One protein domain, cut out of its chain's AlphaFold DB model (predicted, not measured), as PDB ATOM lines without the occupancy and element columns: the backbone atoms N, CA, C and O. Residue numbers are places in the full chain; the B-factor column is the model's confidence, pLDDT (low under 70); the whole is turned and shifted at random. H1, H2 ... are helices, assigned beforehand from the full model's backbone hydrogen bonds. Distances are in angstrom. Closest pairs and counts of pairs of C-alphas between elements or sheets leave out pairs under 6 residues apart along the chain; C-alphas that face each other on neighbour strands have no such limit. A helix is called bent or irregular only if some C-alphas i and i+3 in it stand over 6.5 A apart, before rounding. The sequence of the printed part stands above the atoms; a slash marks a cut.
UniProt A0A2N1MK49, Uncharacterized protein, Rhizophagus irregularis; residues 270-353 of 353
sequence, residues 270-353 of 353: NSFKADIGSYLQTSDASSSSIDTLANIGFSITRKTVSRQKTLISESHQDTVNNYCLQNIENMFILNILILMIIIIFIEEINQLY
ATOM      1  N   ASN A 270      -6.326  -0.704  26.277       86.56
ATOM      2  CA  ASN A 270      -5.446  -1.867  26.342       86.56
ATOM      3  C   ASN A 270      -5.283  -2.435  27.755       86.56
ATOM      4  O   ASN A 270      -4.619  -3.452  27.900       86.56
ATOM      5  N   SER A 271      -5.888  -1.823  28.772       86.38
ATOM      6  CA  SER A 271      -5.777  -2.256  30.172       86.38
ATOM      7  C   SER A 271      -6.249  -3.700  30.375       86.38
ATOM      8  O   SER A 271      -5.510  -4.520  30.902       86.38
ATOM      9  N   PHE A 272      -7.412  -4.065  29.831       88.75
ATOM     10  CA  PHE A 272      -7.901  -5.444  29.876       88.75
ATOM     11  C   PHE A 272      -6.970  -6.422  29.132       88.75
ATOM     12  O   PHE A 272      -6.687  -7.516  29.615       88.75
ATOM     13  N   LYS A 273      -6.419  -6.013  27.979       91.06
ATOM     14  CA  LYS A 273      -5.417  -6.808  27.242       91.06
ATOM     15  C   LYS A 273      -4.110  -6.950  28.023       91.06
ATOM     16  O   LYS A 273      -3.435  -7.969  27.895       91.06
ATOM     17  N   ALA A 274      -3.744  -5.931  28.798       91.62
ATOM     18  CA  ALA A 274      -2.579  -5.929  29.670       91.62
ATOM     19  C   ALA A 274      -2.756  -6.885  30.850       91.62
ATOM     20  O   ALA A 274      -1.828  -7.635  31.158       91.62
ATOM     21  N   ASP A 275      -3.954  -6.938  31.430       91.69
ATOM     22  CA  ASP A 275      -4.291  -7.887  32.491       91.69
ATOM     23  C   ASP A 275      -4.260  -9.331  31.967       91.69
ATOM     24  O   ASP A 275      -3.653 -10.197  32.598       91.69
ATOM     25  N   ILE A 276      -4.801  -9.588  30.767       93.06
ATOM     26  CA  ILE A 276      -4.681 -10.896  30.095       93.06
ATOM     27  C   ILE A 276      -3.211 -11.251  29.846       93.06
ATOM     28  O   ILE A 276      -2.779 -12.354  30.178       93.06
ATOM     29  N   GLY A 277      -2.431 -10.332  29.273       94.94
ATOM     30  CA  GLY A 277      -1.016 -10.568  28.983       94.94
ATOM     31  C   GLY A 277      -0.201 -10.860  30.241       94.94
ATOM     32  O   GLY A 277       0.623 -11.778  30.245       94.94
ATOM     33  N   SER A 278      -0.473 -10.128  31.322       94.12
ATOM     34  CA  SER A 278       0.138 -10.344  32.635       94.12
ATOM     35  C   SER A 278      -0.239 -11.705  33.203       94.12
ATOM     36  O   SER A 278       0.654 -12.462  33.573       94.12
ATOM     37  N   TYR A 279      -1.530 -12.055  33.185       94.94
ATOM     38  CA  TYR A 279      -2.025 -13.351  33.651       94.94
ATOM     39  C   TYR A 279      -1.384 -14.522  32.900       94.94
ATOM     40  O   TYR A 279      -0.952 -15.501  33.510       94.94
ATOM     41  N   LEU A 280      -1.288 -14.424  31.573       96.00
ATOM     42  CA  LEU A 280      -0.647 -15.444  30.748       96.00
ATOM     43  C   LEU A 280       0.832 -15.585  31.103       96.00
ATOM     44  O   LEU A 280       1.313 -16.701  31.277       96.00
ATOM     45  N   GLN A 281       1.542 -14.465  31.259       95.38
ATOM     46  CA  GLN A 281       2.949 -14.491  31.642       95.38
ATOM     47  C   GLN A 281       3.159 -15.091  33.039       95.38
ATOM     48  O   GLN A 281       4.135 -15.807  33.231       95.38
ATOM     49  N   THR A 282       2.278 -14.816  34.005       93.62
ATOM     50  CA  THR A 282       2.345 -15.420  35.349       93.62
ATOM     51  C   THR A 282       1.906 -16.880  35.377       93.62
ATOM     52  O   THR A 282       2.265 -17.595  36.300       93.62
ATOM     53  N   SER A 283       1.144 -17.321  34.376       95.12
ATOM     54  CA  SER A 283       0.739 -18.722  34.192       95.12
ATOM     55  C   SER A 283       1.762 -19.517  33.369       95.12
ATOM     56  O   SER A 283       1.404 -20.522  32.757       95.12
ATOM     57  N   ASP A 284       3.001 -19.022  33.275       95.00
ATOM     58  CA  ASP A 284       4.102 -19.605  32.500       95.00
ATOM     59  C   ASP A 284       3.772 -19.875  31.020       95.00
ATOM     60  O   ASP A 284       4.349 -20.756  30.375       95.00
ATOM     61  N   ALA A 285       2.857 -19.095  30.432       96.12
ATOM     62  CA  ALA A 285       2.580 -19.193  29.008       96.12
ATOM     63  C   ALA A 285       3.834 -18.828  28.198       96.12
ATOM     64  O   ALA A 285       4.523 -17.839  28.470       96.12
ATOM     65  N   SER A 286       4.112 -19.612  27.154       96.94
ATOM     66  CA  SER A 286       5.256 -19.353  26.278       96.94
ATOM     67  C   SER A 286       5.157 -17.977  25.610       96.94
ATOM     68  O   SER A 286       4.069 -17.502  25.272       96.94
ATOM     69  N   SER A 287       6.311 -17.352  25.354       96.19
ATOM     70  CA  SER A 287       6.393 -16.061  24.659       96.19
ATOM     71  C   SER A 287       5.642 -16.081  23.327       96.19
ATOM     72  O   SER A 287       4.886 -15.159  23.036       96.19
ATOM     73  N   SER A 288       5.768 -17.174  22.566       97.12
ATOM     74  CA  SER A 288       5.061 -17.358  21.297       97.12
ATOM     75  C   SER A 288       3.546 -17.434  21.474       97.12
ATOM     76  O   SER A 288       2.822 -16.891  20.644       97.12
ATOM     77  N   SER A 289       3.042 -18.050  22.550       96.38
ATOM     78  CA  SER A 289       1.601 -18.083  22.844       96.38
ATOM     79  C   SER A 289       1.062 -16.694  23.183       96.38
ATOM     80  O   SER A 289       0.023 -16.296  22.659       96.38
ATOM     81  N   ILE A 290       1.791 -15.928  23.999       96.69
ATOM     82  CA  ILE A 290       1.413 -14.554  24.359       96.69
ATOM     83  C   ILE A 290       1.423 -13.653  23.123       96.69
ATOM     84  O   ILE A 290       0.454 -12.937  22.878       96.69
ATOM     85  N   ASP A 291       2.475 -13.727  22.307       97.31
ATOM     86  CA  ASP A 291       2.572 -12.933  21.082       97.31
ATOM     87  C   ASP A 291       1.536 -13.366  20.035       97.31
ATOM     88  O   ASP A 291       0.974 -12.517  19.348       97.31
ATOM     89  N   THR A 292       1.183 -14.653  19.964       96.94
ATOM     90  CA  THR A 292       0.076 -15.128  19.117       96.94
ATOM     91  C   THR A 292      -1.247 -14.497  19.544       96.94
ATOM     92  O   THR A 292      -1.948 -13.941  18.701       96.94
ATOM     93  N   LEU A 293      -1.567 -14.518  20.844       94.62
ATOM     94  CA  LEU A 293      -2.777 -13.893  21.388       94.62
ATOM     95  C   LEU A 293      -2.776 -12.368  21.217       94.62
ATOM     96  O   LEU A 293      -3.832 -11.765  21.015       94.62
ATOM     97  N   ALA A 294      -1.604 -11.739  21.257       92.62
ATOM     98  CA  ALA A 294      -1.458 -10.323  20.960       92.62
ATOM     99  C   ALA A 294      -1.735 -10.010  19.483       92.62
ATOM    100  O   ALA A 294      -2.465  -9.068  19.183       92.62
ATOM    101  N   ASN A 295      -1.219 -10.835  18.568       91.69
ATOM    102  CA  ASN A 295      -1.393 -10.660  17.126       91.69
ATOM    103  C   ASN A 295      -2.855 -10.807  16.683       91.69
ATOM    104  O   ASN A 295      -3.285 -10.106  15.773       91.69
ATOM    105  N   ILE A 296      -3.637 -11.663  17.348       90.00
ATOM    106  CA  ILE A 296      -5.088 -11.768  17.115       90.00
ATOM    107  C   ILE A 296      -5.913 -10.738  17.912       90.00
ATOM    108  O   ILE A 296      -7.138 -10.756  17.859       90.00
ATOM    109  N   GLY A 297      -5.261  -9.845  18.664       87.38
ATOM    110  CA  GLY A 297      -5.900  -8.720  19.346       87.38
ATOM    111  C   GLY A 297      -6.505  -9.017  20.721       87.38
ATOM    112  O   GLY A 297      -7.168  -8.136  21.264       87.38
ATOM    113  N   PHE A 298      -6.272 -10.194  21.306       89.00
ATOM    114  CA  PHE A 298      -6.790 -10.582  22.630       89.00
ATOM    115  C   PHE A 298      -5.887 -10.172  23.801       89.00
ATOM    116  O   PHE A 298      -6.365 -10.024  24.921       89.00
ATOM    117  N   SER A 299      -4.593  -9.985  23.552       92.50
ATOM    118  CA  SER A 299      -3.589  -9.634  24.565       92.50
ATOM    119  C   SER A 299      -2.699  -8.485  24.076       92.50
ATOM    120  O   SER A 299      -2.822  -8.009  22.948       92.50
ATOM    121  N   ILE A 300      -1.790  -8.026  24.931       92.25
ATOM    122  CA  ILE A 300      -0.604  -7.262  24.529       92.25
ATOM    123  C   ILE A 300       0.591  -8.199  24.305       92.25
ATOM    124  O   ILE A 300       0.602  -9.332  24.790       92.25
ATOM    125  N   THR A 301       1.603  -7.719  23.576       95.25
ATOM    126  CA  THR A 301       2.824  -8.499  23.303       95.25
ATOM    127  C   THR A 301       3.584  -8.808  24.584       95.25
ATOM    128  O   THR A 301       3.582  -8.013  25.534       95.25
ATOM    129  N   ARG A 302       4.330  -9.915  24.583       95.44
ATOM    130  CA  ARG A 302       5.165 -10.336  25.715       95.44
ATOM    131  C   ARG A 302       6.136  -9.238  26.154       95.44
ATOM    132  O   ARG A 302       6.389  -9.070  27.348       95.44
ATOM    133  N   LYS A 303       6.652  -8.474  25.187       95.31
ATOM    134  CA  LYS A 303       7.533  -7.323  25.414       95.31
ATOM    135  C   LYS A 303       6.830  -6.208  26.190       95.31
ATOM    136  O   LYS A 303       7.423  -5.654  27.114       95.31
ATOM    137  N   THR A 304       5.587  -5.881  25.836       93.38
ATOM    138  CA  THR A 304       4.805  -4.855  26.539       93.38
ATOM    139  C   THR A 304       4.479  -5.289  27.967       93.38
ATOM    140  O   THR A 304       4.681  -4.487  28.877       93.38
ATOM    141  N   VAL A 305       4.083  -6.552  28.186       94.12
ATOM    142  CA  VAL A 305       3.848  -7.087  29.545       94.12
ATOM    143  C   VAL A 305       5.112  -6.957  30.399       94.12
ATOM    144  O   VAL A 305       5.073  -6.455  31.519       94.12
ATOM    145  N   SER A 306       6.267  -7.339  29.843       93.88
ATOM    146  CA  SER A 306       7.551  -7.233  30.541       93.88
ATOM    147  C   SER A 306       7.875  -5.801  30.961       93.88
ATOM    148  O   SER A 306       8.309  -5.589  32.086       93.88
ATOM    149  N   ARG A 307       7.635  -4.820  30.081       94.19
ATOM    150  CA  ARG A 307       7.849  -3.399  30.392       94.19
ATOM    151  C   ARG A 307       6.944  -2.921  31.523       94.19
ATOM    152  O   ARG A 307       7.422  -2.249  32.425       94.19
ATOM    153  N   GLN A 308       5.662  -3.284  31.496       91.00
ATOM    154  CA  GLN A 308       4.732  -2.945  32.576       91.00
ATOM    155  C   GLN A 308       5.166  -3.566  33.904       91.00
ATOM    156  O   GLN A 308       5.173  -2.879  34.919       91.00
ATOM    157  N   LYS A 309       5.608  -4.831  33.892       90.50
ATOM    158  CA  LYS A 309       6.156  -5.492  35.082       90.50
ATOM    159  C   LYS A 309       7.368  -4.742  35.642       90.50
ATOM    160  O   LYS A 309       7.457  -4.571  36.853       90.50
ATOM    161  N   THR A 310       8.272  -4.282  34.778       92.88
ATOM    162  CA  THR A 310       9.424  -3.468  35.185       92.88
ATOM    163  C   THR A 310       8.980  -2.150  35.820       92.88
ATOM    164  O   THR A 310       9.390  -1.880  36.940       92.88
ATOM    165  N   LEU A 311       8.067  -1.400  35.191       90.31
ATOM    166  CA  LEU A 311       7.542  -0.142  35.749       90.31
ATOM    167  C   LEU A 311       6.867  -0.337  37.116       90.31
ATOM    168  O   LEU A 311       7.041   0.472  38.029       90.31
ATOM    169  N   ILE A 312       6.105  -1.422  37.277       87.88
ATOM    170  CA  ILE A 312       5.487  -1.776  38.561       87.88
ATOM    171  C   ILE A 312       6.567  -2.094  39.595       87.88
ATOM    172  O   ILE A 312       6.463  -1.642  40.727       87.88
ATOM    173  N   SER A 313       7.604  -2.845  39.219       90.69
ATOM    174  CA  SER A 313       8.712  -3.188  40.115       90.69
ATOM    175  C   SER A 313       9.505  -1.959  40.555       90.69
ATOM    176  O   SER A 313       9.877  -1.872  41.720       90.69
ATOM    177  N   GLU A 314       9.759  -1.022  39.642       93.94
ATOM    178  CA  GLU A 314      10.498   0.218  39.912       93.94
ATOM    179  C   GLU A 314       9.729   1.139  40.866       93.94
ATOM    180  O   GLU A 314      10.318   1.715  41.771       93.94
ATOM    181  N   SER A 315       8.405   1.227  40.715       92.38
ATOM    182  CA  SER A 315       7.533   2.056  41.564       92.38
ATOM    183  C   SER A 315       6.983   1.329  42.800       92.38
ATOM    184  O   SER A 315       6.213   1.907  43.575       92.38
ATOM    185  N   HIS A 316       7.341   0.053  42.996       91.88
ATOM    186  CA  HIS A 316       6.722  -0.799  44.010       91.88
ATOM    187  C   HIS A 316       6.968  -0.278  45.425       91.88
ATOM    188  O   HIS A 316       6.024  -0.142  46.201       91.88
ATOM    189  N   GLN A 317       8.224   0.041  45.741       93.12
ATOM    190  CA  GLN A 317       8.618   0.499  47.070       93.12
ATOM    191  C   GLN A 317       7.891   1.792  47.452       93.12
ATOM    192  O   GLN A 317       7.304   1.863  48.528       93.12
ATOM    193  N   ASP A 318       7.848   2.770  46.548       94.06
ATOM    194  CA  ASP A 318       7.148   4.036  46.781       94.06
ATOM    195  C   ASP A 318       5.645   3.823  46.973       94.06
ATOM    196  O   ASP A 318       5.034   4.402  47.870       94.06
ATOM    197  N   THR A 319       5.045   2.943  46.168       91.44
ATOM    198  CA  THR A 319       3.617   2.618  46.267       91.44
ATOM    199  C   THR A 319       3.281   1.968  47.611       91.44
ATOM    200  O   THR A 319       2.307   2.363  48.255       91.44
ATOM    201  N   VAL A 320       4.086   0.998  48.055       91.25
ATOM    202  CA  VAL A 320       3.904   0.319  49.349       91.25
ATOM    203  C   VAL A 320       4.109   1.297  50.501       91.25
ATOM    204  O   VAL A 320       3.272   1.360  51.396       91.25
ATOM    205  N   ASN A 321       5.165   2.108  50.454       92.69
ATOM    206  CA  ASN A 321       5.445   3.099  51.490       92.69
ATOM    207  C   ASN A 321       4.307   4.115  51.619       92.69
ATOM    208  O   ASN A 321       3.829   4.359  52.724       92.69
ATOM    209  N   ASN A 322       3.823   4.654  50.498       93.94
ATOM    210  CA  ASN A 322       2.699   5.588  50.492       93.94
ATOM    211  C   ASN A 322       1.430   4.956  51.074       93.94
ATOM    212  O   ASN A 322       0.742   5.591  51.872       93.94
ATOM    213  N   TYR A 323       1.138   3.700  50.726       92.56
ATOM    214  CA  TYR A 323       0.004   2.977  51.298       92.56
ATOM    215  C   TYR A 323       0.146   2.783  52.816       92.56
ATOM    216  O   TYR A 323      -0.807   3.032  53.555       92.56
ATOM    217  N   CYS A 324       1.328   2.377  53.294       90.81
ATOM    218  CA  CYS A 324       1.604   2.215  54.722       90.81
ATOM    219  C   CYS A 324       1.460   3.537  55.483       90.81
ATOM    220  O   CYS A 324       0.848   3.561  56.545       90.81
ATOM    221  N   LEU A 325       1.961   4.643  54.924       92.56
ATOM    222  CA  LEU A 325       1.834   5.975  55.520       92.56
ATOM    223  C   LEU A 325       0.374   6.430  55.610       92.56
ATOM    224  O   LEU A 325      -0.048   6.931  56.647       92.56
ATOM    225  N   GLN A 326      -0.418   6.213  54.555       93.69
ATOM    226  CA  GLN A 326      -1.849   6.545  54.552       93.69
ATOM    227  C   GLN A 326      -2.661   5.727  55.564       93.69
ATOM    228  O   GLN A 326      -3.711   6.179  56.009       93.69
ATOM    229  N   ASN A 327      -2.189   4.533  55.928       93.06
ATOM    230  CA  ASN A 327      -2.885   3.604  56.820       93.06
ATOM    231  C   ASN A 327      -2.146   3.395  58.145       93.06
ATOM    232  O   ASN A 327      -2.340   2.372  58.806       93.06
ATOM    233  N   ILE A 328      -1.287   4.340  58.529       92.75
ATOM    234  CA  ILE A 328      -0.359   4.160  59.643       92.75
ATOM    235  C   ILE A 328      -1.090   3.893  60.965       92.75
ATOM    236  O   ILE A 328      -0.708   2.992  61.704       92.75
ATOM    237  N   GLU A 329      -2.202   4.589  61.220       90.94
ATOM    238  CA  GLU A 329      -3.038   4.391  62.413       90.94
ATOM    239  C   GLU A 329      -3.644   2.983  62.456       90.94
ATOM    240  O   GLU A 329      -3.529   2.284  63.461       90.94
ATOM    241  N   ASN A 330      -4.213   2.523  61.338       91.00
ATOM    242  CA  ASN A 330      -4.773   1.176  61.223       91.00
ATOM    243  C   ASN A 330      -3.696   0.099  61.417       91.00
ATOM    244  O   ASN A 330      -3.947  -0.913  62.070       91.00
ATOM    245  N   MET A 331      -2.489   0.319  60.887       88.75
ATOM    246  CA  MET A 331      -1.359  -0.586  61.101       88.75
ATOM    247  C   MET A 331      -0.895  -0.600  62.561       88.75
ATOM    248  O   MET A 331      -0.615  -1.672  63.094       88.75
ATOM    249  N   PHE A 332      -0.853   0.554  63.231       88.88
ATOM    250  CA  PHE A 332      -0.546   0.625  64.659       88.88
ATOM    251  C   PHE A 332      -1.572  -0.136  65.501       88.88
ATOM    252  O   PHE A 332      -1.185  -0.933  66.354       88.88
ATOM    253  N   ILE A 333      -2.866   0.045  65.226       91.12
ATOM    254  CA  ILE A 333      -3.945  -0.681  65.910       91.12
ATOM    255  C   ILE A 333      -3.806  -2.192  65.690       91.12
ATOM    256  O   ILE A 333      -3.885  -2.961  66.648       91.12
ATOM    257  N   LEU A 334      -3.550  -2.624  64.451       90.44
ATOM    258  CA  LEU A 334      -3.350  -4.036  64.126       90.44
ATOM    259  C   LEU A 334      -2.154  -4.627  64.887       90.44
ATOM    260  O   LEU A 334      -2.261  -5.716  65.444       90.44
ATOM    261  N   ASN A 335      -1.038  -3.895  64.964       89.25
ATOM    262  CA  ASN A 335       0.149  -4.329  65.698       89.25
ATOM    263  C   ASN A 335      -0.112  -4.454  67.205       89.25
ATOM    264  O   ASN A 335       0.332  -5.426  67.814       89.25
ATOM    265  N   ILE A 336      -0.854  -3.517  67.805       91.94
ATOM    266  CA  ILE A 336      -1.248  -3.597  69.221       91.94
ATOM    267  C   ILE A 336      -2.153  -4.812  69.454       91.94
ATOM    268  O   ILE A 336      -1.906  -5.577  70.381       91.94
ATOM    269  N   LEU A 337      -3.156  -5.030  68.596       91.69
ATOM    270  CA  LEU A 337      -4.045  -6.195  68.678       91.69
ATOM    271  C   LEU A 337      -3.270  -7.514  68.595       91.69
ATOM    272  O   LEU A 337      -3.495  -8.405  69.409       91.69
ATOM    273  N   ILE A 338      -2.333  -7.628  67.649       92.31
ATOM    274  CA  ILE A 338      -1.472  -8.810  67.514       92.31
ATOM    275  C   ILE A 338      -0.648  -9.020  68.788       92.31
ATOM    276  O   ILE A 338      -0.587 -10.139  69.294       92.31
ATOM    277  N   LEU A 339      -0.050  -7.957  69.334       93.00
ATOM    278  CA  LEU A 339       0.737  -8.043  70.563       93.00
ATOM    279  C   LEU A 339      -0.121  -8.494  71.755       93.00
ATOM    280  O   LEU A 339       0.300  -9.364  72.510       93.00
ATOM    281  N   MET A 340      -1.335  -7.955  71.895       92.06
ATOM    282  CA  MET A 340      -2.270  -8.362  72.948       92.06
ATOM    283  C   MET A 340      -2.664  -9.837  72.823       92.06
ATOM    284  O   MET A 340      -2.657 -10.545  73.824       92.06
ATOM    285  N   ILE A 341      -2.954 -10.318  71.608       93.06
ATOM    286  CA  ILE A 341      -3.267 -11.737  71.364       93.06
ATOM    287  C   ILE A 341      -2.086 -12.627  71.766       93.06
ATOM    288  O   ILE A 341      -2.287 -13.642  72.427       93.06
ATOM    289  N   ILE A 342      -0.859 -12.243  71.403       93.31
ATOM    290  CA  ILE A 342       0.349 -12.995  71.771       93.31
ATOM    291  C   ILE A 342       0.517 -13.042  73.295       93.31
ATOM    292  O   ILE A 342       0.812 -14.107  73.831       93.31
ATOM    293  N   ILE A 343       0.309 -11.922  73.994       92.75
ATOM    294  CA  ILE A 343       0.412 -11.861  75.460       92.75
ATOM    295  C   ILE A 343      -0.614 -12.789  76.117       92.75
ATOM    296  O   ILE A 343      -0.228 -13.605  76.948       92.75
ATOM    297  N   ILE A 344      -1.882 -12.719  75.700       92.00
ATOM    298  CA  ILE A 344      -2.953 -13.582  76.226       92.00
ATOM    299  C   ILE A 344      -2.603 -15.059  76.016       92.00
ATOM    300  O   ILE A 344      -2.721 -15.862  76.935       92.00
ATOM    301  N   PHE A 345      -2.111 -15.418  74.828       91.81
ATOM    302  CA  PHE A 345      -1.745 -16.798  74.513       91.81
ATOM    303  C   PHE A 345      -0.570 -17.307  75.366       91.81
ATOM    304  O   PHE A 345      -0.551 -18.462  75.784       91.81
ATOM    305  N   ILE A 346       0.410 -16.444  75.655       91.12
ATOM    306  CA  ILE A 346       1.528 -16.774  76.550       91.12
ATOM    307  C   ILE A 346       1.043 -16.938  77.996       91.12
ATOM    308  O   ILE A 346       1.486 -17.862  78.678       91.12
ATOM    309  N   GLU A 347       0.138 -16.079  78.471       88.94
ATOM    310  CA  GLU A 347      -0.460 -16.210  79.805       88.94
ATOM    311  C   GLU A 347      -1.259 -17.511  79.952       88.94
ATOM    312  O   GLU A 347      -1.090 -18.206  80.952       88.94
ATOM    313  N   GLU A 348      -2.060 -17.891  78.951       87.62
ATOM    314  CA  GLU A 348      -2.791 -19.166  78.952       87.62
ATOM    315  C   GLU A 348      -1.849 -20.378  78.986       87.62
ATOM    316  O   GLU A 348      -2.074 -21.309  79.759       87.62
ATOM    317  N   ILE A 349      -0.760 -20.366  78.205       85.50
ATOM    318  CA  ILE A 349       0.250 -21.435  78.245       85.50
ATOM    319  C   ILE A 349       0.910 -21.514  79.626       85.50
ATOM    320  O   ILE A 349       1.086 -22.611  80.152       85.50
ATOM    321  N   ASN A 350       1.250 -20.375  80.230       80.44
ATOM    322  CA  ASN A 350       1.880 -20.336  81.551       80.44
ATOM    323  C   ASN A 350       0.940 -20.759  82.692       80.44
ATOM    324  O   ASN A 350       1.432 -21.081  83.764       80.44
ATOM    325  N   GLN A 351      -0.383 -20.751  82.503       80.44
ATOM    326  CA  GLN A 351      -1.336 -21.302  83.479       80.44
ATOM    327  C   GLN A 351      -1.528 -22.823  83.349       80.44
ATOM    328  O   GLN A 351      -2.082 -23.448  84.253       80.44
ATOM    329  N   LEU A 352      -1.101 -23.421  82.233       74.50
ATOM    330  CA  LEU A 352      -1.222 -24.858  81.954       74.50
ATOM    331  C   LEU A 352      -0.001 -25.683  82.407       74.50
ATOM    332  O   LEU A 352      -0.079 -26.914  82.401       74.50
ATOM    333  N   TYR A 353       1.093 -25.025  82.798       65.06
ATOM    334  CA  TYR A 353       2.319 -25.611  83.353       65.06
ATOM    335  C   TYR A 353       2.547 -25.107  84.775       65.06
ATOM    336  O   TYR A 353       3.060 -25.908  85.592       65.06
TER     337      TYR A 353
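This is residues 270 to 353 of the 353 residues of an uncharacterized protein of Rhizophagus irregularis (UniProt A0A2N1MK49). A small head of three helices sits at one end, made by the hairpin of H1 and H2 with the first part of H3 crossing it, and a long jointed arm sticks out from it: the free residues 310 to 353, which hold the rest of H3, then H4, then the long H5. The arm turns a corner between H4 and H5 and makes most of the length. The printed part has 84 residues with five named helices, H1 to H5 in order along the chain, and no named strand; its class is all helix. It is extended, with a radius of gyration of the C-alphas of 22.3 A and spans of 66 by 31 by 18 A.

H1, residues 271 to 282, and H2, residues 287 to 295, form a helical hairpin over a tight link. They touch through residues 277 to 281 of H1 alone, with the C-alphas of Gly 277 and Ile 290 closest at 6.6 A, at a shallow tilt of 17 degrees, opposite ways. H3, residues 302 to 314, touches H1 with its residues 302 to 305 alone; the closest C-alphas are those of Ser 278 and Val 305, 5.8 A apart, and the lines are about perpendicular at 90 degrees. H3 and H2 only just touch, with 3 pairs of C-alphas within 8 A, through residue 302 of H3 alone; the closest C-alphas, of Ile 290 and Arg 302, are 5.8 A apart, and the lines are about perpendicular at 75 degrees. H4, residues 316 to 326, and H3 meet only through their link. H5, residues 328 to 352, is close to H4 but not clearly touching: the closest C-alphas, of Cys 324 and Met 331, are 7.6 A apart, and the lines are about perpendicular at 82 degrees. H4 and H5 are each apart from H1 and H2, and H5 is apart from H3. In H1, H2, H3, H4 and H5 every O i to N i+4 pair is within hydrogen-bond range.

H1 begins at C-alpha 271 (-5.777, -2.256, 30.172) and spans 16.3 A. H2 spans 12.1 A. H3 runs 18.5 A from C-alpha 302 (5.165, -10.336, 25.715), and H4 spans 15.4 A. H5, the longest helix with 25 residues, runs 36.6 A to C-alpha 352 (-1.222, -24.858, 81.954).

The two C-alphas farthest apart, those of Ile 296 and Tyr 353, are 68.1 A apart. The printed part has no cut and ends at residue 353, the chain's last. The link from H2 to H3 is short; those from H3 to H4 and from H4 to H5 are tight. The mean pLDDT of the printed part is 91.6, and residue 353 is the one printed residue under 70.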